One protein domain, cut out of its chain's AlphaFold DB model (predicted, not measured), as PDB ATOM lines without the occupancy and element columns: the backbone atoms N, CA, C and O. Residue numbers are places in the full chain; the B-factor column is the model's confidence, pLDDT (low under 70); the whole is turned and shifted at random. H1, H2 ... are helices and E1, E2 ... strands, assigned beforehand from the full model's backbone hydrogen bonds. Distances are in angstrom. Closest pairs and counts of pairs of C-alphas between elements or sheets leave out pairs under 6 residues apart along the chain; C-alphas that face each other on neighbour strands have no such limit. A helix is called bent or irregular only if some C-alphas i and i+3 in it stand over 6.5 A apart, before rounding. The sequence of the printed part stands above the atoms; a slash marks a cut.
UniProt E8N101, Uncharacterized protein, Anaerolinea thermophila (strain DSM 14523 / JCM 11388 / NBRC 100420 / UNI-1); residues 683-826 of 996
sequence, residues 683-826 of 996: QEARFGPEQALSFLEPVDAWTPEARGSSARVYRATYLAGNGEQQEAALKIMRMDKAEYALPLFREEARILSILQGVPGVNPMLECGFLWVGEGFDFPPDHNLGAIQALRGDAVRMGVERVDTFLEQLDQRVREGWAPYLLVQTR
ATOM      1  N   GLN A 683     -19.787  48.902  48.536       94.31
ATOM      2  CA  GLN A 683     -19.717  47.533  49.029       94.31
ATOM      3  C   GLN A 683     -18.265  47.088  49.163       94.31
ATOM      4  O   GLN A 683     -17.497  47.116  48.201       94.31
ATOM      5  N   GLU A 684     -17.904  46.631  50.358       95.19
ATOM      6  CA  GLU A 684     -16.684  45.855  50.555       95.19
ATOM      7  C   GLU A 684     -16.938  44.421  50.094       95.19
ATOM      8  O   GLU A 684     -17.936  43.794  50.454       95.19
ATOM      9  N   ALA A 685     -16.047  43.911  49.257       94.44
ATOM     10  CA  ALA A 685     -16.174  42.609  48.639       94.44
ATOM     11  C   ALA A 685     -14.801  41.960  48.465       94.44
ATOM     12  O   ALA A 685     -13.762  42.546  48.754       94.44
ATOM     13  N   ARG A 686     -14.796  40.731  47.955       94.56
ATOM     14  CA  ARG A 686     -13.586  40.074  47.464       94.56
ATOM     15  C   ARG A 686     -13.647  39.918  45.959       94.56
ATOM     16  O   ARG A 686     -14.735  39.792  45.393       94.56
ATOM     17  N   PHE A 687     -12.478  39.890  45.330       94.75
ATOM     18  CA  PHE A 687     -12.342  39.505  43.931       94.75
ATOM     19  C   PHE A 687     -11.580  38.183  43.799       94.75
ATOM     20  O   PHE A 687     -10.747  37.826  44.636       94.75
ATOM     21  N   GLY A 688     -11.916  37.429  42.756       91.88
ATOM     22  CA  GLY A 688     -11.477  36.059  42.531       91.88
ATOM     23  C   GLY A 688     -12.531  35.191  41.852       91.88
ATOM     24  O   GLY A 688     -13.703  35.552  41.856       91.88
ATOM     25  N   PRO A 689     -12.159  34.025  41.303       89.75
ATOM     26  CA  PRO A 689     -13.096  32.989  40.920       89.75
ATOM     27  C   PRO A 689     -14.180  32.757  41.955       89.75
ATOM     28  O   PRO A 689     -13.895  32.578  43.141       89.75
ATOM     29  N   GLU A 690     -15.413  32.810  41.455       86.12
ATOM     30  CA  GLU A 690     -16.653  32.662  42.221       86.12
ATOM     31  C   GLU A 690     -16.882  33.756  43.287       86.12
ATOM     32  O   GLU A 690     -17.700  33.587  44.187       86.12
ATOM     33  N   GLN A 691     -16.179  34.890  43.202       93.00
ATOM     34  CA  GLN A 691     -16.397  36.058  44.064       93.00
ATOM     35  C   GLN A 691     -17.221  37.144  43.356       93.00
ATOM     36  O   GLN A 691     -17.665  36.982  42.218       93.00
ATOM     37  N   ALA A 692     -17.425  38.273  44.044       91.19
ATOM     38  CA  ALA A 692     -18.225  39.398  43.560       91.19
ATOM     39  C   ALA A 692     -17.653  40.071  42.300       91.19
ATOM     40  O   ALA A 692     -18.391  40.743  41.585       91.19
ATOM     41  N   LEU A 693     -16.357  39.895  42.040       94.62
ATOM     42  CA  LEU A 693     -15.671  40.309  40.821       94.62
ATOM     43  C   LEU A 693     -14.651  39.224  40.453       94.62
ATOM     44  O   LEU A 693     -13.893  38.791  41.320       94.62
ATOM     45  N   SER A 694     -14.595  38.776  39.201       94.69
ATOM     46  CA  SER A 694     -13.634  37.760  38.760       94.69
ATOM     47  C   SER A 694     -13.063  38.073  37.378       94.69
ATOM     48  O   SER A 694     -13.770  38.549  36.496       94.69
ATOM     49  N   PHE A 695     -11.767  37.832  37.195       94.69
ATOM     50  CA  PHE A 695     -11.064  38.099  35.940       94.69
ATOM     51  C   PHE A 695     -11.221  36.926  34.971       94.69
ATOM     52  O   PHE A 695     -11.060  35.775  35.379       94.69
ATOM     53  N   LEU A 696     -11.461  37.217  33.689       93.12
ATOM     54  CA  LEU A 696     -11.573  36.206  32.636       93.12
ATOM     55  C   LEU A 696     -10.376  36.242  31.679       93.12
ATOM     56  O   LEU A 696      -9.572  35.309  31.672       93.12
ATOM     57  N   GLU A 697     -10.247  37.306  30.885       91.94
ATOM     58  CA  GLU A 697      -9.223  37.443  29.837       91.94
ATOM     59  C   GLU A 697      -8.914  38.921  29.537       91.94
ATOM     60  O   GLU A 697      -9.784  39.769  29.740       91.94
ATOM     61  N   PRO A 698      -7.703  39.279  29.074       90.44
ATOM     62  CA  PRO A 698      -7.413  40.634  28.603       90.44
ATOM     63  C   PRO A 698      -8.141  40.925  27.283       90.44
ATOM     64  O   PRO A 698      -8.119  40.108  26.363       90.44
ATOM     65  N   VAL A 699      -8.742  42.109  27.166       89.12
ATOM     66  CA  VAL A 699      -9.500  42.533  25.970       89.12
ATOM     67  C   VAL A 699      -8.883  43.719  25.239       89.12
ATOM     68  O   VAL A 699      -9.370  44.099  24.184       89.12
ATOM     69  N   ASP A 700      -7.788  44.282  25.740       84.44
ATOM     70  CA  ASP A 700      -7.010  45.350  25.095       84.44
ATOM     71  C   ASP A 700      -5.751  44.827  24.372       84.44
ATOM     72  O   ASP A 700      -4.954  45.602  23.850       84.44
ATOM     73  N   ALA A 701      -5.556  43.505  24.316       81.75
ATOM     74  CA  ALA A 701      -4.354  42.872  23.763       81.75
ATOM     75  C   ALA A 701      -4.553  42.233  22.372       81.75
ATOM     76  O   ALA A 701      -3.658  41.547  21.876       81.75
ATOM     77  N   TRP A 702      -5.714  42.421  21.735       82.50
ATOM     78  CA  TRP A 702      -6.046  41.748  20.470       82.50
ATOM     79  C   TRP A 702      -5.369  42.348  19.229       82.50
ATOM     80  O   TRP A 702      -5.283  41.671  18.204       82.50
ATOM     81  N   THR A 703      -4.885  43.589  19.320       82.12
ATOM     82  CA  THR A 703      -3.970  44.222  18.359       82.12
ATOM     83  C   THR A 703      -3.009  45.140  19.123       82.12
ATOM     84  O   THR A 703      -3.415  45.688  20.153       82.12
ATOM     85  N   PRO A 704      -1.745  45.321  18.690       81.44
ATOM     86  CA  PRO A 704      -0.782  46.168  19.400       81.44
ATOM     87  C   PRO A 704      -1.279  47.597  19.660       81.44
ATOM     88  O   PRO A 704      -0.969  48.177  20.699       81.44
ATOM     89  N   GLU A 705      -2.065  48.142  18.734       82.62
ATOM     90  CA  GLU A 705      -2.626  49.491  18.774       82.62
ATOM     91  C   GLU A 705      -3.716  49.658  19.841       82.62
ATOM     92  O   GLU A 705      -3.892  50.761  20.348       82.62
ATOM     93  N   ALA A 706      -4.412  48.579  20.217       78.69
ATOM     94  CA  ALA A 706      -5.476  48.608  21.223       78.69
ATOM     95  C   ALA A 706      -4.943  48.619  22.666       78.69
ATOM     96  O   ALA A 706      -5.712  48.810  23.606       78.69
ATOM     97  N   ARG A 707      -3.635  48.407  22.861       82.81
ATOM     98  CA  ARG A 707      -3.057  48.239  24.194       82.81
ATOM     99  C   ARG A 707      -2.970  49.571  24.936       82.81
ATOM    100  O   ARG A 707      -2.206  50.455  24.552       82.81
ATOM    101  N   GLY A 708      -3.680  49.678  26.058       81.12
ATOM    102  CA  GLY A 708      -3.751  50.908  26.849       81.12
ATOM    103  C   GLY A 708      -2.407  51.357  27.444       81.12
ATOM    104  O   GLY A 708      -1.636  50.561  27.999       81.12
ATOM    105  N   SER A 709      -2.127  52.664  27.368       82.88
ATOM    106  CA  SER A 709      -0.946  53.291  27.987       82.88
ATOM    107  C   SER A 709      -1.132  53.590  29.476       82.88
ATOM    108  O   SER A 709      -0.155  53.496  30.224       82.88
ATOM    109  N   SER A 710      -2.355  53.941  29.890       88.19
ATOM    110  CA  SER A 710      -2.741  54.371  31.244       88.19
ATOM    111  C   SER A 710      -3.474  53.293  32.049       88.19
ATOM    112  O   SER A 710      -3.456  53.312  33.278       88.19
ATOM    113  N   ALA A 711      -4.074  52.312  31.377       91.81
ATOM    114  CA  ALA A 711      -4.843  51.245  32.004       91.81
ATOM    115  C   ALA A 711      -4.616  49.900  31.300       91.81
ATOM    116  O   ALA A 711      -4.072  49.855  30.195       91.81
ATOM    117  N   ARG A 712      -5.017  48.817  31.966       91.44
ATOM    118  CA  ARG A 712      -5.203  47.480  31.391       91.44
ATOM    119  C   ARG A 712      -6.692  47.160  31.392       91.44
ATOM    120  O   ARG A 712      -7.373  47.532  32.348       91.44
ATOM    121  N   VAL A 713      -7.198  46.480  30.370       92.94
ATOM    122  CA  VAL A 713      -8.625  46.134  30.289       92.94
ATOM    123  C   VAL A 713      -8.812  44.626  30.241       92.94
ATOM    124  O   VAL A 713      -8.284  43.943  29.365       92.94
ATOM    125  N   TYR A 714      -9.613  44.112  31.166       93.19
ATOM    126  CA  TYR A 714      -9.960  42.701  31.258       93.19
ATOM    127  C   TYR A 714     -11.457  42.516  31.063       93.19
ATOM    128  O   TYR A 714     -12.253  43.288  31.582       93.19
ATOM    129  N   ARG A 715     -11.867  41.453  30.383       94.38
ATOM    130  CA  ARG A 715     -13.212  40.915  30.554       94.38
ATOM    131  C   ARG A 715     -13.299  40.311  31.952       94.38
ATOM    132  O   ARG A 715     -12.386  39.601  32.383       94.38
ATOM    133  N   ALA A 716     -14.379  40.605  32.655       94.75
ATOM    134  CA  ALA A 716     -14.594  40.172  34.024       94.75
ATOM    135  C   ALA A 716     -16.051  39.762  34.235       94.75
ATOM    136  O   ALA A 716     -16.947  40.302  33.583       94.75
ATOM    137  N   THR A 717     -16.286  38.842  35.170       94.75
ATOM    138  CA  THR A 717     -17.623  38.651  35.734       94.75
ATOM    139  C   THR A 717     -17.781  39.500  36.986       94.75
ATOM    140  O   THR A 717     -16.823  39.691  37.739       94.75
ATOM    141  N   TYR A 718     -18.979  40.020  37.221       93.81
ATOM    142  CA  TYR A 718     -19.299  40.810  38.401       93.81
ATOM    143  C   TYR A 718     -20.683  40.450  38.937       93.81
ATOM    144  O   TYR A 718     -21.564  40.024  38.191       93.81
ATOM    145  N   LEU A 719     -20.877  40.626  40.242       92.44
ATOM    146  CA  LEU A 719     -22.172  40.471  40.895       92.44
ATOM    147  C   LEU A 719     -22.937  41.797  40.813       92.44
ATOM    148  O   LEU A 719     -22.561  42.765  41.484       92.44
ATOM    149  N   ALA A 720     -23.974  41.851  39.981       88.69
ATOM    150  CA  ALA A 720     -24.783  43.045  39.749       88.69
ATOM    151  C   ALA A 720     -25.683  43.384  40.955       88.69
ATOM    152  O   ALA A 720     -25.859  42.578  41.870       88.69
ATOM    153  N   GLY A 721     -26.290  44.578  40.957       82.00
ATOM    154  CA  GLY A 721     -27.130  45.053  42.069       82.00
ATOM    155  C   GLY A 721     -28.366  44.188  42.369       82.00
ATOM    156  O   GLY A 721     -28.876  44.220  43.485       82.00
ATOM    157  N   ASN A 722     -28.821  43.378  41.408       85.12
ATOM    158  CA  ASN A 722     -29.910  42.408  41.575       85.12
ATOM    159  C   ASN A 722     -29.441  41.027  42.085       85.12
ATOM    160  O   ASN A 722     -30.266  40.131  42.245       85.12
ATOM    161  N   GLY A 723     -28.138  40.844  42.325       86.00
ATOM    162  CA  GLY A 723     -27.547  39.579  42.764       86.00
ATOM    163  C   GLY A 723     -27.223  38.587  41.642       86.00
ATOM    164  O   GLY A 723     -26.806  37.470  41.938       86.00
ATOM    165  N   GLU A 724     -27.382  38.957  40.370       89.31
ATOM    166  CA  GLU A 724     -26.992  38.109  39.239       89.31
ATOM    167  C   GLU A 724     -25.515  38.298  38.866       89.31
ATOM    168  O   GLU A 724     -24.971  39.400  38.940       89.31
ATOM    169  N   GLN A 725     -24.864  37.217  38.428       90.56
ATOM    170  CA  GLN A 725     -23.550  37.285  37.784       90.56
ATOM    171  C   GLN A 725     -23.714  37.764  36.338       90.56
ATOM    172  O   GLN A 725     -24.465  37.170  35.567       90.56
ATOM    173  N   GLN A 726     -22.999  38.826  35.979       92.75
ATOM    174  CA  GLN A 726     -22.999  39.443  34.653       92.75
ATOM    175  C   GLN A 726     -21.556  39.622  34.164       92.75
ATOM    176  O   GLN A 726     -20.616  39.556  34.955       92.75
ATOM    177  N   GLU A 727     -21.366  39.859  32.867       93.75
ATOM    178  CA  GLU A 727     -20.050  40.143  32.287       93.75
ATOM    179  C   GLU A 727     -19.888  41.616  31.911       93.75
ATOM    180  O   GLU A 727     -20.814  42.261  31.419       93.75
ATOM    181  N   ALA A 728     -18.682  42.139  32.111       94.69
ATOM    182  CA  ALA A 728     -18.329  43.518  31.805       94.69
ATOM    183  C   ALA A 728     -16.833  43.653  31.477       94.69
ATOM    184  O   ALA A 728     -16.054  42.706  31.618       94.69
ATOM    185  N   ALA A 729     -16.431  44.840  31.028       95.31
ATOM    186  CA  ALA A 729     -15.034  45.206  30.859       95.31
ATOM    187  C   ALA A 729     -14.537  45.943  32.113       95.31
ATOM    188  O   ALA A 729     -15.032  47.006  32.480       95.31
ATOM    189  N   LEU A 730     -13.545  45.359  32.773       95.56
ATOM    190  CA  LEU A 730     -12.854  45.874  33.943       95.56
ATOM    191  C   LEU A 730     -11.571  46.583  33.503       95.56
ATOM    192  O   LEU A 730     -10.567  45.945  33.180       95.56
ATOM    193  N   LYS A 731     -11.608  47.912  33.496       95.88
ATOM    194  CA  LYS A 731     -10.463  48.776  33.207       95.88
ATOM    195  C   LYS A 731      -9.742  49.094  34.512       95.88
ATOM    196  O   LYS A 731     -10.345  49.651  35.418       95.88
ATOM    197  N   ILE A 732      -8.464  48.742  34.617       94.81
ATOM    198  CA  ILE A 732      -7.642  48.898  35.826       94.81
ATOM    199  C   ILE A 732      -6.486  49.841  35.535       94.81
ATOM    200  O   ILE A 732      -5.779  49.671  34.540       94.81
ATOM    201  N   MET A 733      -6.258  50.809  36.416       94.50
ATOM    202  CA  MET A 733      -5.158  51.756  36.270       94.50
ATOM    203  C   MET A 733      -3.791  51.053  36.328       94.50
ATOM    204  O   MET A 733      -3.551  50.170  37.154       94.50
ATOM    205  N   ARG A 734      -2.855  51.471  35.470       90.75
ATOM    206  CA  ARG A 734      -1.465  50.996  35.497       90.75
ATOM    207  C   ARG A 734      -0.704  51.598  36.678       90.75
ATOM    208  O   ARG A 734      -0.181  52.708  36.586       90.75
ATOM    209  N   MET A 735      -0.613  50.843  37.771       89.62
ATOM    210  CA  MET A 735       0.129  51.244  38.974       89.62
ATOM    211  C   MET A 735       1.632  51.436  38.706       89.62
ATOM    212  O   MET A 735       2.246  52.315  39.304       89.62
ATOM    213  N   ASP A 736       2.200  50.719  37.728       88.56
ATOM    214  CA  ASP A 736       3.580  50.891  37.241       88.56
ATOM    215  C   ASP A 736       3.831  52.256  36.574       88.56
ATOM    216  O   ASP A 736       4.974  52.635  36.321       88.56
ATOM    217  N   LYS A 737       2.762  53.003  36.279       89.94
ATOM    218  CA  LYS A 737       2.787  54.330  35.656       89.94
ATOM    219  C   LYS A 737       1.882  55.315  36.390       89.94
ATOM    220  O   LYS A 737       1.283  56.176  35.749       89.94
ATOM    221  N   ALA A 738       1.763  55.190  37.713       90.19
ATOM    222  CA  ALA A 738       0.795  55.944  38.509       90.19
ATOM    223  C   ALA A 738       0.838  57.465  38.256       90.19
ATOM    224  O   ALA A 738      -0.215  58.060  38.067       90.19
ATOM    225  N   GLU A 739       2.024  58.081  38.154       89.88
ATOM    226  CA  GLU A 739       2.162  59.528  37.885       89.88
ATOM    227  C   GLU A 739       1.485  59.972  36.576       89.88
ATOM    228  O   GLU A 739       0.886  61.042  36.516       89.88
ATOM    229  N   TYR A 740       1.547  59.134  35.539       90.56
ATOM    230  CA  TYR A 740       0.934  59.392  34.235       90.56
ATOM    231  C   TYR A 740      -0.537  58.951  34.185       90.56
ATOM    232  O   TYR A 740      -1.382  59.638  33.620       90.56
ATOM    233  N   ALA A 741      -0.851  57.789  34.758       92.50
ATOM    234  CA  ALA A 741      -2.159  57.158  34.637       92.50
ATOM    235  C   ALA A 741      -3.224  57.796  35.540       92.50
ATOM    236  O   ALA A 741      -4.372  57.926  35.124       92.50
ATOM    237  N   LEU A 742      -2.845  58.219  36.749       94.94
ATOM    238  CA  LEU A 742      -3.749  58.770  37.759       94.94
ATOM    239  C   LEU A 742      -4.578  59.976  37.284       94.94
ATOM    240  O   LEU A 742      -5.801  59.935  37.449       94.94
ATOM    241  N   PRO A 743      -3.991  61.037  36.690       93.94
ATOM    242  CA  PRO A 743      -4.780  62.177  36.221       93.94
ATOM    243  C   PRO A 743      -5.761  61.795  35.102       93.94
ATOM    244  O   PRO A 743      -6.889  62.281  35.107       93.94
ATOM    245  N   LEU A 744      -5.376  60.889  34.196       93.31
ATOM    246  CA  LEU A 744      -6.239  60.410  33.107       93.31
ATOM    247  C   LEU A 744      -7.411  59.578  33.639       93.31
ATOM    248  O   LEU A 744      -8.551  59.761  33.231       93.31
ATOM    249  N   PHE A 745      -7.141  58.695  34.602       93.88
ATOM    250  CA  PHE A 745      -8.159  57.836  35.207       93.88
ATOM    251  C   PHE A 745      -9.189  58.636  36.016       93.88
ATOM    252  O   PHE A 745     -10.384  58.339  35.983       93.88
ATOM    253  N   ARG A 746      -8.729  59.679  36.723       95.56
ATOM    254  CA  ARG A 746      -9.590  60.634  37.433       95.56
ATOM    255  C   ARG A 746     -10.553  61.326  36.472       95.56
ATOM    256  O   ARG A 746     -11.745  61.421  36.760       95.56
ATOM    257  N   GLU A 747     -10.020  61.838  35.371       94.94
ATOM    258  CA  GLU A 747     -10.804  62.600  34.408       94.94
ATOM    259  C   GLU A 747     -11.797  61.695  33.666       94.94
ATOM    260  O   GLU A 747     -12.965  62.055  33.543       94.94
ATOM    261  N   GLU A 748     -11.392  60.475  33.295       95.62
ATOM    262  CA  GLU A 748     -12.280  59.484  32.674       95.62
ATOM    263  C   GLU A 748     -13.488  59.151  33.553       95.62
ATOM    264  O   GLU A 748     -14.626  59.186  33.086       95.62
ATOM    265  N   ALA A 749     -13.256  58.857  34.837       96.19
ATOM    266  CA  ALA A 749     -14.324  58.522  35.775       96.19
ATOM    267  C   ALA A 749     -15.344  59.667  35.900       96.19
ATOM    268  O   ALA A 749     -16.557  59.442  35.869       96.19
ATOM    269  N   ARG A 750     -14.850  60.910  35.978       96.19
ATOM    270  CA  ARG A 750     -15.686  62.114  36.006       96.19
ATOM    271  C   ARG A 750     -16.477  62.271  34.707       96.19
ATOM    272  O   ARG A 750     -17.689  62.455  34.757       96.19
ATOM    273  N   ILE A 751     -15.829  62.162  33.553       96.94
ATOM    274  CA  ILE A 751     -16.475  62.325  32.245       96.94
ATOM    275  C   ILE A 751     -17.558  61.272  32.028       96.94
ATOM    276  O   ILE A 751     -18.684  61.622  31.683       96.94
ATOM    277  N   LEU A 752     -17.263  59.999  32.302       96.00
ATOM    278  CA  LEU A 752     -18.242  58.922  32.165       96.00
ATOM    279  C   LEU A 752     -19.440  59.107  33.103       96.00
ATOM    280  O   LEU A 752     -20.561  58.806  32.704       96.00
ATOM    281  N   SER A 753     -19.248  59.665  34.305       94.69
ATOM    282  CA  SER A 753     -20.388  60.012  35.165       94.69
ATOM    283  C   SER A 753     -21.247  61.155  34.615       94.69
ATOM    284  O   SER A 753     -22.471  61.095  34.716       94.69
ATOM    285  N   ILE A 754     -20.637  62.170  33.986       95.75
ATOM    286  CA  ILE A 754     -21.364  63.292  33.373       95.75
ATOM    287  C   ILE A 754     -22.119  62.817  32.130       95.75
ATOM    288  O   ILE A 754     -23.230  63.273  31.867       95.75
ATOM    289  N   LEU A 755     -21.530  61.898  31.364       95.56
ATOM    290  CA  LEU A 755     -22.108  61.322  30.151       95.56
ATOM    291  C   LEU A 755     -23.004  60.105  30.416       95.56
ATOM    292  O   LEU A 755     -23.484  59.478  29.469       95.56
ATOM    293  N   GLN A 756     -23.275  59.771  31.680       91.31
ATOM    294  CA  GLN A 756     -24.149  58.655  32.013       91.31
ATOM    295  C   GLN A 756     -25.528  58.847  31.355       91.31
ATOM    296  O   GLN A 756     -26.152  59.907  31.452       91.31
ATOM    297  N   GLY A 757     -26.000  57.808  30.663       87.56
ATOM    298  CA  GLY A 757     -27.292  57.812  29.970       87.56
ATOM    299  C   GLY A 757     -27.306  58.491  28.596       87.56
ATOM    300  O   GLY A 757     -28.363  58.512  27.971       87.56
ATOM    301  N   VAL A 758     -26.175  59.012  28.106       91.81
ATOM    302  CA  VAL A 758     -26.059  59.492  26.719       91.81
ATOM    303  C   VAL A 758     -26.039  58.293  25.760       91.81
ATOM    304  O   VAL A 758     -25.135  57.458  25.871       91.81
ATOM    305  N   PRO A 759     -26.992  58.180  24.810       90.62
ATOM    306  CA  PRO A 759     -26.975  57.115  23.809       90.62
ATOM    307  C   PRO A 759     -25.664  57.124  23.024       90.62
ATOM    308  O   PRO A 759     -25.219  58.166  22.557       90.62
ATOM    309  N   GLY A 760     -25.033  55.960  22.881       92.62
ATOM    310  CA  GLY A 760     -23.760  55.832  22.169       92.62
ATOM    311  C   GLY A 760     -22.509  56.150  22.989       92.62
ATOM    312  O   GLY A 760     -21.407  55.902  22.515       92.62
ATOM    313  N   VAL A 761     -22.624  56.594  24.241       95.00
ATOM    314  CA  VAL A 761     -21.488  56.553  25.175       95.00
ATOM    315  C   VAL A 761     -21.474  55.191  25.856       95.00
ATOM    316  O   VAL A 761     -22.511  54.706  26.311       95.00
ATOM    317  N   ASN A 762     -20.314  54.534  25.915       92.56
ATOM    318  CA  ASN A 762     -20.224  53.250  26.600       92.56
ATOM    319  C   ASN A 762     -20.473  53.420  28.112       92.56
ATOM    320  O   ASN A 762     -19.707  54.135  28.760       92.56
ATOM    321  N   PRO A 763     -21.511  52.791  28.693       91.06
ATOM    322  CA  PRO A 763     -21.924  53.114  30.050       91.06
ATOM    323  C   PRO A 763     -20.949  52.565  31.093       91.06
ATOM    324  O   PRO A 763     -20.493  51.417  31.012       91.06
ATOM    325  N   MET A 764     -20.690  53.383  32.115       94.38
ATOM    326  CA  MET A 764     -20.048  52.948  33.351       94.38
ATOM    327  C   MET A 764     -21.080  52.217  34.217       94.38
ATOM    328  O   MET A 764     -22.224  52.656  34.346       94.38
ATOM    329  N   LEU A 765     -20.679  51.073  34.771       93.75
ATOM    330  CA  LEU A 765     -21.514  50.194  35.594       93.75
ATOM    331  C   LEU A 765     -21.205  50.351  37.086       93.75
ATOM    332  O   LEU A 765     -22.113  50.322  37.915       93.75
ATOM    333  N   GLU A 766     -19.923  50.516  37.410       94.88
ATOM    334  CA  GLU A 766     -19.402  50.829  38.743       94.88
ATOM    335  C   GLU A 766     -17.947  51.313  38.639       94.88
ATOM    336  O   GLU A 766     -17.296  51.179  37.600       94.88
ATOM    337  N   CYS A 767     -17.422  51.852  39.732       96.94
ATOM    338  CA  CYS A 767     -16.009  52.178  39.914       96.94
ATOM    339  C   CYS A 767     -15.529  51.636  41.264       96.94
ATOM    340  O   CYS A 767     -16.338  51.214  42.091       96.94
ATOM    341  N   GLY A 768     -14.223  51.609  41.514       97.31
ATOM    342  CA  GLY A 768     -13.745  51.132  42.806       97.31
ATOM    343  C   GLY A 768     -12.249  50.906  42.904       97.31
ATOM    344  O   GLY A 768     -11.464  51.401  42.099       97.31
ATOM    345  N   PHE A 769     -11.858  50.136  43.914       97.56
ATOM    346  CA  PHE A 769     -10.467  49.864  44.255       97.56
ATOM    347  C   PHE A 769     -10.238  48.372  44.491       97.56
ATOM    348  O   PHE A 769     -11.053  47.720  45.140       97.56
ATOM    349  N   LEU A 770      -9.109  47.846  44.016       96.44
ATOM    350  CA  LEU A 770      -8.666  46.468  44.237       96.44
ATOM    351  C   LEU A 770      -7.390  46.443  45.082       96.44
ATOM    352  O   LEU A 770      -6.450  47.195  44.822       96.44
ATOM    353  N   TRP A 771      -7.338  45.536  46.052       95.06
ATOM    354  CA  TRP A 771      -6.174  45.263  46.888       95.06
ATOM    355  C   TRP A 771      -5.752  43.805  46.759       95.06
ATOM    356  O   TRP A 771      -6.480  42.903  47.166       95.06
ATOM    357  N   VAL A 772      -4.565  43.569  46.199       87.69
ATOM    358  CA  VAL A 772      -4.039  42.214  45.944       87.69
ATOM    359  C   VAL A 772      -2.992  41.800  47.000       87.69
ATOM    360  O   VAL A 772      -2.645  40.628  47.112       87.69
ATOM    361  N   GLY A 773      -2.512  42.751  47.812       83.31
ATOM    362  CA  GLY A 773      -1.450  42.566  48.808       83.31
ATOM    363  C   GLY A 773      -0.269  43.520  48.597       83.31
ATOM    364  O   GLY A 773      -0.076  44.050  47.502       83.31
ATOM    365  N   GLU A 774       0.524  43.753  49.648       76.56
ATOM    366  CA  GLU A 774       1.687  44.650  49.584       76.56
ATOM    367  C   GLU A 774       2.732  44.162  48.566       76.56
ATOM    368  O   GLU A 774       3.132  42.997  48.573       76.56
ATOM    369  N   GLY A 775       3.203  45.071  47.704       69.44
ATOM    370  CA  GLY A 775       4.259  44.793  46.721       69.44
ATOM    371  C   GLY A 775       3.838  43.899  45.547       69.44
ATOM    372  O   GLY A 775       4.704  43.346  44.873       69.44
ATOM    373  N   PHE A 776       2.534  43.724  45.316       77.00
ATOM    374  CA  PHE A 776       2.013  42.896  44.230       77.00
ATOM    375  C   PHE A 776       2.056  43.605  42.866       77.00
ATOM    376  O   PHE A 776       1.483  44.682  42.706       77.00
ATOM    377  N   ASP A 777       2.640  42.946  41.861       77.94
ATOM    378  CA  ASP A 777       2.581  43.358  40.455       77.94
ATOM    379  C   ASP A 777       1.556  42.528  39.674       77.94
ATOM    380  O   ASP A 777       1.544  41.295  39.736       77.94
ATOM    381  N   PHE A 778       0.725  43.195  38.868       82.81
ATOM    382  CA  PHE A 778      -0.226  42.503  37.998       82.81
ATOM    383  C   PHE A 778       0.495  41.604  36.979       82.81
ATOM    384  O   PHE A 778       1.395  42.086  36.275       82.81
ATOM    385  N   PRO A 779       0.059  40.336  36.818       84.75
ATOM    386  CA  PRO A 779       0.677  39.401  35.889       84.75
ATOM    387  C   PRO A 779       0.649  39.942  34.452       84.75
ATOM    388  O   PRO A 779      -0.225  40.742  34.102       84.75
ATOM    389  N   PRO A 780       1.605  39.540  33.598       82.56
ATOM    390  CA  PRO A 780       1.625  39.973  32.210       82.56
ATOM    391  C   PRO A 780       0.417  39.419  31.439       82.56
ATOM    392  O   PRO A 780      -0.008  38.290  31.674       82.56
ATOM    393  N   ASP A 781      -0.079  40.196  30.472       80.00
ATOM    394  CA  ASP A 781      -1.362  39.955  29.786       80.00
ATOM    395  C   ASP A 781      -1.467  38.561  29.122       80.00
ATOM    396  O   ASP A 781      -2.544  37.987  29.037       80.00
ATOM    397  N   HIS A 782      -0.350  37.954  28.709       80.75
ATOM    398  CA  HIS A 782      -0.339  36.620  28.089       80.75
ATOM    399  C   HIS A 782      -0.489  35.454  29.086       80.75
ATOM    400  O   HIS A 782      -0.646  34.307  28.666       80.75
ATOM    401  N   ASN A 783      -0.425  35.704  30.399       87.81
ATOM    402  CA  ASN A 783      -0.536  34.669  31.428       87.81
ATOM    403  C   ASN A 783      -1.975  34.555  31.959       87.81
ATOM    404  O   ASN A 783      -2.275  34.940  33.091       87.81
ATOM    405  N   LEU A 784      -2.861  33.993  31.130       86.62
ATOM    406  CA  LEU A 784      -4.287  33.788  31.437       86.62
ATOM    407  C   LEU A 784      -4.518  33.053  32.763       86.62
ATOM    408  O   LEU A 784      -5.351  33.475  33.561       86.62
ATOM    409  N   GLY A 785      -3.745  31.996  33.034       88.06
ATOM    410  CA  GLY A 785      -3.871  31.227  34.275       88.06
ATOM    411  C   GLY A 785      -3.581  32.069  35.521       88.06
ATOM    412  O   GLY A 785      -4.312  31.976  36.503       88.06
ATOM    413  N   ALA A 786      -2.562  32.935  35.474       88.31
ATOM    414  CA  ALA A 786      -2.259  33.848  36.576       88.31
ATOM    415  C   ALA A 786      -3.315  34.953  36.732       88.31
ATOM    416  O   ALA A 786      -3.656  35.300  37.859       88.31
ATOM    417  N   ILE A 787      -3.857  35.472  35.625       89.38
ATOM    418  CA  ILE A 787      -4.926  36.484  35.635       89.38
ATOM    419  C   ILE A 787      -6.197  35.922  36.287       89.38
ATOM    420  O   ILE A 787      -6.733  36.520  37.214       89.38
ATOM    421  N   GLN A 788      -6.640  34.732  35.876       91.44
ATOM    422  CA  GLN A 788      -7.812  34.061  36.456       91.44
ATOM    423  C   GLN A 788      -7.576  33.632  37.918       91.44
ATOM    424  O   GLN A 788      -8.510  33.505  38.712       91.44
ATOM    425  N   ALA A 789      -6.317  33.430  38.314       91.12
ATOM    426  CA  ALA A 789      -5.936  33.099  39.683       91.12
ATOM    427  C   ALA A 789      -5.831  34.316  40.623       91.12
ATOM    428  O   ALA A 789      -5.653  34.115  41.824       91.12
ATOM    429  N   LEU A 790      -5.985  35.553  40.135       91.56
ATOM    430  CA  LEU A 790      -5.959  36.756  40.975       91.56
ATOM    431  C   LEU A 790      -7.007  36.678  42.098       91.56
ATOM    432  O   LEU A 790      -8.131  36.221  41.877       91.56
ATOM    433  N   ARG A 791      -6.624  37.089  43.311       93.50
ATOM    434  CA  ARG A 791      -7.475  37.138  44.512       93.50
ATOM    435  C   ARG A 791      -7.137  38.360  45.349       93.50
ATOM    436  O   ARG A 791      -5.969  38.723  45.429       93.50
ATOM    437  N   GLY A 792      -8.127  38.921  46.029       94.81
ATOM    438  CA  GLY A 792      -7.900  40.001  46.982       94.81
ATOM    439  C   GLY A 792      -9.189  40.653  47.461       94.81
ATOM    440  O   GLY A 792     -10.282  40.113  47.261       94.81
ATOM    441  N   ASP A 793      -9.047  41.814  48.088       96.56
ATOM    442  CA  ASP A 793     -10.161  42.610  48.596       96.56
ATOM    443  C   ASP A 793     -10.528  43.712  47.588       96.56
ATOM    444  O   ASP A 793      -9.678  44.236  46.867       96.56
ATOM    445  N   ALA A 794     -11.809  44.051  47.503       96.56
ATOM    446  CA  ALA A 794     -12.349  45.053  46.596       96.56
ATOM    447  C   ALA A 794     -13.257  46.021  47.355       96.56
ATOM    448  O   ALA A 794     -14.079  45.607  48.171       96.56
ATOM    449  N   VAL A 795     -13.160  47.308  47.034       97.19
ATOM    450  CA  VAL A 795     -14.162  48.311  47.403       97.19
ATOM    451  C   VAL A 795     -14.883  48.700  46.127       97.19
ATOM    452  O   VAL A 795     -14.298  49.363  45.272       97.19
ATOM    453  N   ARG A 796     -16.130  48.259  45.989       96.25
ATOM    454  CA  ARG A 796     -16.970  48.485  44.810       96.25
ATOM    455  C   ARG A 796     -17.919  49.645  45.080       96.25
ATOM    456  O   ARG A 796     -18.504  49.716  46.161       96.25
ATOM    457  N   MET A 797     -18.079  50.551  44.128       96.56
ATOM    458  CA  MET A 797     -18.886  51.761  44.268       96.56
ATOM    459  C   MET A 797     -19.804  51.924  43.056       96.56
ATOM    460  O   MET A 797     -19.340  51.931  41.916       96.56
ATOM    461  N   GLY A 798     -21.107  52.078  43.301       93.56
ATOM    462  CA  GLY A 798     -22.075  52.427  42.263       93.56
ATOM    463  C   GLY A 798     -21.718  53.734  41.551       93.56
ATOM    464  O   GLY A 798     -20.975  54.566  42.079       93.56
ATOM    465  N   VAL A 799     -22.243  53.928  40.339       92.25
ATOM    466  CA  VAL A 799     -21.978  55.127  39.515       92.25
ATOM    467  C   VAL A 799     -22.372  56.414  40.246       92.25
ATOM    468  O   VAL A 799     -21.694  57.430  40.136       92.25
ATOM    469  N   GLU A 800     -23.417  56.361  41.070       92.88
ATOM    470  CA  GLU A 800     -23.881  57.470  41.906       92.88
ATOM    471  C   GLU A 800     -22.925  57.830  43.057       92.88
ATOM    472  O   GLU A 800     -23.163  58.790  43.787       92.88
ATOM    473  N   ARG A 801     -21.851  57.056  43.248       95.75
ATOM    474  CA  ARG A 801     -20.799  57.274  44.252       95.75
ATOM    475  C   ARG A 801     -19.452  57.644  43.632       95.75
ATOM    476  O   ARG A 801     -18.434  57.584  44.322       95.75
ATOM    477  N   VAL A 802     -19.436  58.073  42.367       95.69
ATOM    478  CA  VAL A 802     -18.209  58.497  41.678       95.69
ATOM    479  C   VAL A 802     -17.475  59.624  42.417       95.69
ATOM    480  O   VAL A 802     -16.253  59.597  42.488       95.69
ATOM    481  N   ASP A 803     -18.186  60.566  43.044       96.62
ATOM    482  CA  ASP A 803     -17.555  61.654  43.806       96.62
ATOM    483  C   ASP A 803     -16.741  61.104  44.982       96.62
ATOM    484  O   ASP A 803     -15.590  61.485  45.183       96.62
ATOM    485  N   THR A 804     -17.287  60.114  45.695       97.12
ATOM    486  CA  THR A 804     -16.578  59.422  46.779       97.12
ATOM    487  C   THR A 804     -15.358  58.656  46.261       97.12
ATOM    488  O   THR A 804     -14.313  58.648  46.911       97.12
ATOM    489  N   PHE A 805     -15.458  58.035  45.083       97.56
ATOM    490  CA  PHE A 805     -14.310  57.415  44.419       97.56
ATOM    491  C   PHE A 805     -13.220  58.454  44.096       97.56
ATOM    492  O   PHE A 805     -12.054  58.243  44.431       97.56
ATOM    493  N   LEU A 806     -13.596  59.599  43.517       97.50
ATOM    494  CA  LEU A 806     -12.682  60.683  43.135       97.50
ATOM    495  C   LEU A 806     -12.006  61.350  44.347       97.50
ATOM    496  O   LEU A 806     -10.832  61.724  44.252       97.50
ATOM    497  N   GLU A 807     -12.718  61.484  45.469       97.44
ATOM    498  CA  GLU A 807     -12.195  61.987  46.748       97.44
ATOM    499  C   GLU A 807     -11.147  61.043  47.357       97.44
ATOM    500  O   GLU A 807     -10.140  61.497  47.899       97.44
ATOM    501  N   GLN A 808     -11.355  59.726  47.250       97.38
ATOM    502  CA  GLN A 808     -10.460  58.717  47.829       97.38
ATOM    503  C   GLN A 808      -9.266  58.359  46.931       97.38
ATOM    504  O   GLN A 808      -8.304  57.748  47.404       97.38
ATOM    505  N   LEU A 809      -9.311  58.732  45.651       96.75
ATOM    506  CA  LEU A 809      -8.420  58.233  44.607       96.75
ATOM    507  C   LEU A 809      -6.922  58.399  44.931       96.75
ATOM    508  O   LEU A 809      -6.189  57.410  44.928       96.75
ATOM    509  N   ASP A 810      -6.453  59.608  45.273       96.12
ATOM    510  CA  ASP A 810      -5.018  59.849  45.542       96.12
ATOM    511  C   ASP A 810      -4.523  59.136  46.800       96.12
ATOM    512  O   ASP A 810      -3.362  58.735  46.895       96.12
ATOM    513  N   GLN A 811      -5.376  59.045  47.823       96.19
ATOM    514  CA  GLN A 811      -5.022  58.376  49.068       96.19
ATOM    515  C   GLN A 811      -4.888  56.870  48.832       96.19
ATOM    516  O   GLN A 811      -3.846  56.297  49.142       96.19
ATOM    517  N   ARG A 812      -5.896  56.253  48.213       95.19
ATOM    518  CA  ARG A 812      -5.933  54.812  47.936       95.19
ATOM    519  C   ARG A 812      -4.782  54.364  47.040       95.19
ATOM    520  O   ARG A 812      -4.145  53.356  47.328       95.19
ATOM    521  N   VAL A 813      -4.456  55.144  46.008       94.44
ATOM    522  CA  VAL A 813      -3.313  54.861  45.124       94.44
ATOM    523  C   VAL A 813      -1.988  54.908  45.887       94.44
ATOM    524  O   VAL A 813      -1.158  54.020  45.703       94.44
ATOM    525  N   ARG A 814      -1.795  55.883  46.790       92.56
ATOM    526  CA  ARG A 814      -0.603  55.949  47.661       92.56
ATOM    527  C   ARG A 814      -0.517  54.783  48.641       92.56
ATOM    528  O   ARG A 814       0.582  54.352  48.969       92.56
ATOM    529  N   GLU A 815      -1.660  54.285  49.094       92.69
ATOM    530  CA  GLU A 815      -1.756  53.105  49.954       92.69
ATOM    531  C   GLU A 815      -1.539  51.793  49.184       92.69
ATOM    532  O   GLU A 815      -1.390  50.761  49.823       92.69
ATOM    533  N   GLY A 816      -1.480  51.825  47.845       91.25
ATOM    534  CA  GLY A 816      -1.233  50.669  46.974       91.25
ATOM    535  C   GLY A 816      -2.495  49.995  46.420       91.25
ATOM    536  O   GLY A 816      -2.400  48.944  45.791       91.25
ATOM    537  N   TRP A 817      -3.678  50.578  46.626       95.06
ATOM    538  CA  TRP A 817      -4.915  50.099  46.007       95.06
ATOM    539  C   TRP A 817      -4.958  50.482  44.527       95.06
ATOM    540  O   TRP A 817      -4.744  51.642  44.180       95.06
ATOM    541  N   ALA A 818      -5.298  49.526  43.661       95.06
ATOM    542  CA  ALA A 818      -5.446  49.747  42.227       95.06
ATOM    543  C   ALA A 818      -6.871  50.232  41.894       95.06
ATOM    544  O   ALA A 818      -7.824  49.470  42.090       95.06
ATOM    545  N   PRO A 819      -7.057  51.464  41.387       96.88
ATOM    546  CA  PRO A 819      -8.356  51.948  40.934       96.88
ATOM    547  C   PRO A 819      -8.845  51.181  39.705       96.88
ATOM    548  O   PRO A 819      -8.050  50.829  38.825       96.88
ATOM    549  N   TYR A 820     -10.155  50.975  39.616       97.06
ATOM    550  CA  TYR A 820     -10.797  50.375  38.456       97.06
ATOM    551  C   TYR A 820     -12.092  51.092  38.065       97.06
ATOM    552  O   TYR A 820     -12.779  51.675  38.904       97.06
ATOM    553  N   LEU A 821     -12.436  50.988  36.781       97.19
ATOM    554  CA  LEU A 821     -13.748  51.301  36.222       97.19
ATOM    555  C   LEU A 821     -14.314  50.027  35.605       97.19
ATOM    556  O   LEU A 821     -13.629  49.342  34.842       97.19
ATOM    557  N   LEU A 822     -15.558  49.701  35.932       96.12
ATOM    558  CA  LEU A 822     -16.301  48.643  35.268       96.12
ATOM    559  C   LEU A 822     -17.232  49.292  34.249       96.12
ATOM    560  O   LEU A 822     -18.090  50.097  34.609       96.12
ATOM    561  N   VAL A 823     -17.065  48.952  32.978       95.00
ATOM    562  CA  VAL A 823     -17.863  49.480  31.868       95.00
ATOM    563  C   VAL A 823     -18.488  48.330  31.093       95.00
ATOM    564  O   VAL A 823     -18.003  47.197  31.136       95.00
ATOM    565  N   GLN A 824     -19.571  48.594  30.369       92.56
ATOM    566  CA  GLN A 824     -20.178  47.568  29.527       92.56
ATOM    567  C   GLN A 824     -19.164  47.056  28.492       92.56
ATOM    568  O   GLN A 824     -18.439  47.833  27.865       92.56
ATOM    569  N   THR A 825     -19.087  45.733  28.340       91.12
ATOM    570  CA  THR A 825     -18.203  45.120  27.345       91.12
ATOM    571  C   THR A 825     -18.774  45.307  25.941       91.12
ATOM    572  O   THR A 825     -19.989  45.231  25.750       91.12
ATOM    573  N   ARG A 826     -17.900  45.542  24.959       91.00
ATOM    574  CA  ARG A 826     -18.261  45.615  23.538       91.00
ATOM    575  C   ARG A 826     -17.613  44.468  22.793       91.00
ATOM    576  O   ARG A 826     -16.488  44.070  23.100       91.00
TER     577      ARG A 826
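This is residues 683 to 826 of the 996 residues of an uncharacterized protein of Anaerolinea thermophila (strain DSM 14523 / JCM 11388 / NBRC 100420 / UNI-1) (UniProt E8N101). One seven-stranded sheet is curled like part of a barrel and folded back so that E1, E6, E5 and E7 face E3 and E2, with E4 as the hinge. Two long helices, H1 and H3, pack side by side over one face; short H2 is on the opposite face, beside edge strand E2. The printed part has 144 residues, with E1 E2 E3 E4 H1 E5 H2 E6 H3 E7 along the chain; the class is mixed, helices and strands. The sheet is antiparallel, in the order E1 E6 E5 E7 E4 E3 E2. The whole is compact and rounded, with a radius of gyration of the C-alphas of 14.1 A and spans of 36 by 35 by 34 A.

Find C-alpha 683 at (-19.717, 47.533, 49.029), where E1, residues 683 to 687, begins. The sheet also holds E6, 792 to 798, 19.4 A; E5, 764 to 771, 20.9 A; E7, 818 to 823; E4, 725 to 733, 23.5 A; E3, 711 to 719, 22.3 A; and E2, 693 to 698. E7 ends at C-alpha 823, (-17.863, 49.480, 31.868). H1, residues 735 to 754, runs 25.3 A from (0.129, 51.244, 38.974); H2 is 784 to 788; H3, 799 to 814, is 22.9 A long. H1 and H3 are irregular: C-alphas 736 and 739 are 8.8 A apart, C-alphas 800 and 803 7.8 A.

Look first at neighbours E5 and E7, antiparallel at 158 degrees, with N 768 and O 820 3.0 A apart, within hydrogen-bond range. E2, E3 and E4 form a meander, each strand the antiparallel neighbour of the one before; N 714 and O 730 of hairpin E3 and E4 are within range at 2.9 A. H1 and H3 are on the same face, at heights over the sheet of 8.3 A and 8.9 A. They touch at Arg 746 and Leu 806, whose C-alphas, their closest, are 6.5 A apart, at a shallow tilt of 15 degrees, opposite ways. E4, H1, E5 and E6, H3, E7 are split strand-helix-strand units, another strand lying between the two named; both crossovers are right-handed. H2, on the opposite face, is apart from H1 and H3. Each O i to N i+4 pair is within hydrogen-bond range in H2, but 12 of 16 in H1 and 8 of 12 in H3.

The farthest C-alphas, of Pro 759 and Gly 775, are 40.6 A apart. The printed part has no cut; the links E2 to E3 and E5 to H2 are long. Its mean pLDDT is 91.5, and residue 775 is under 70.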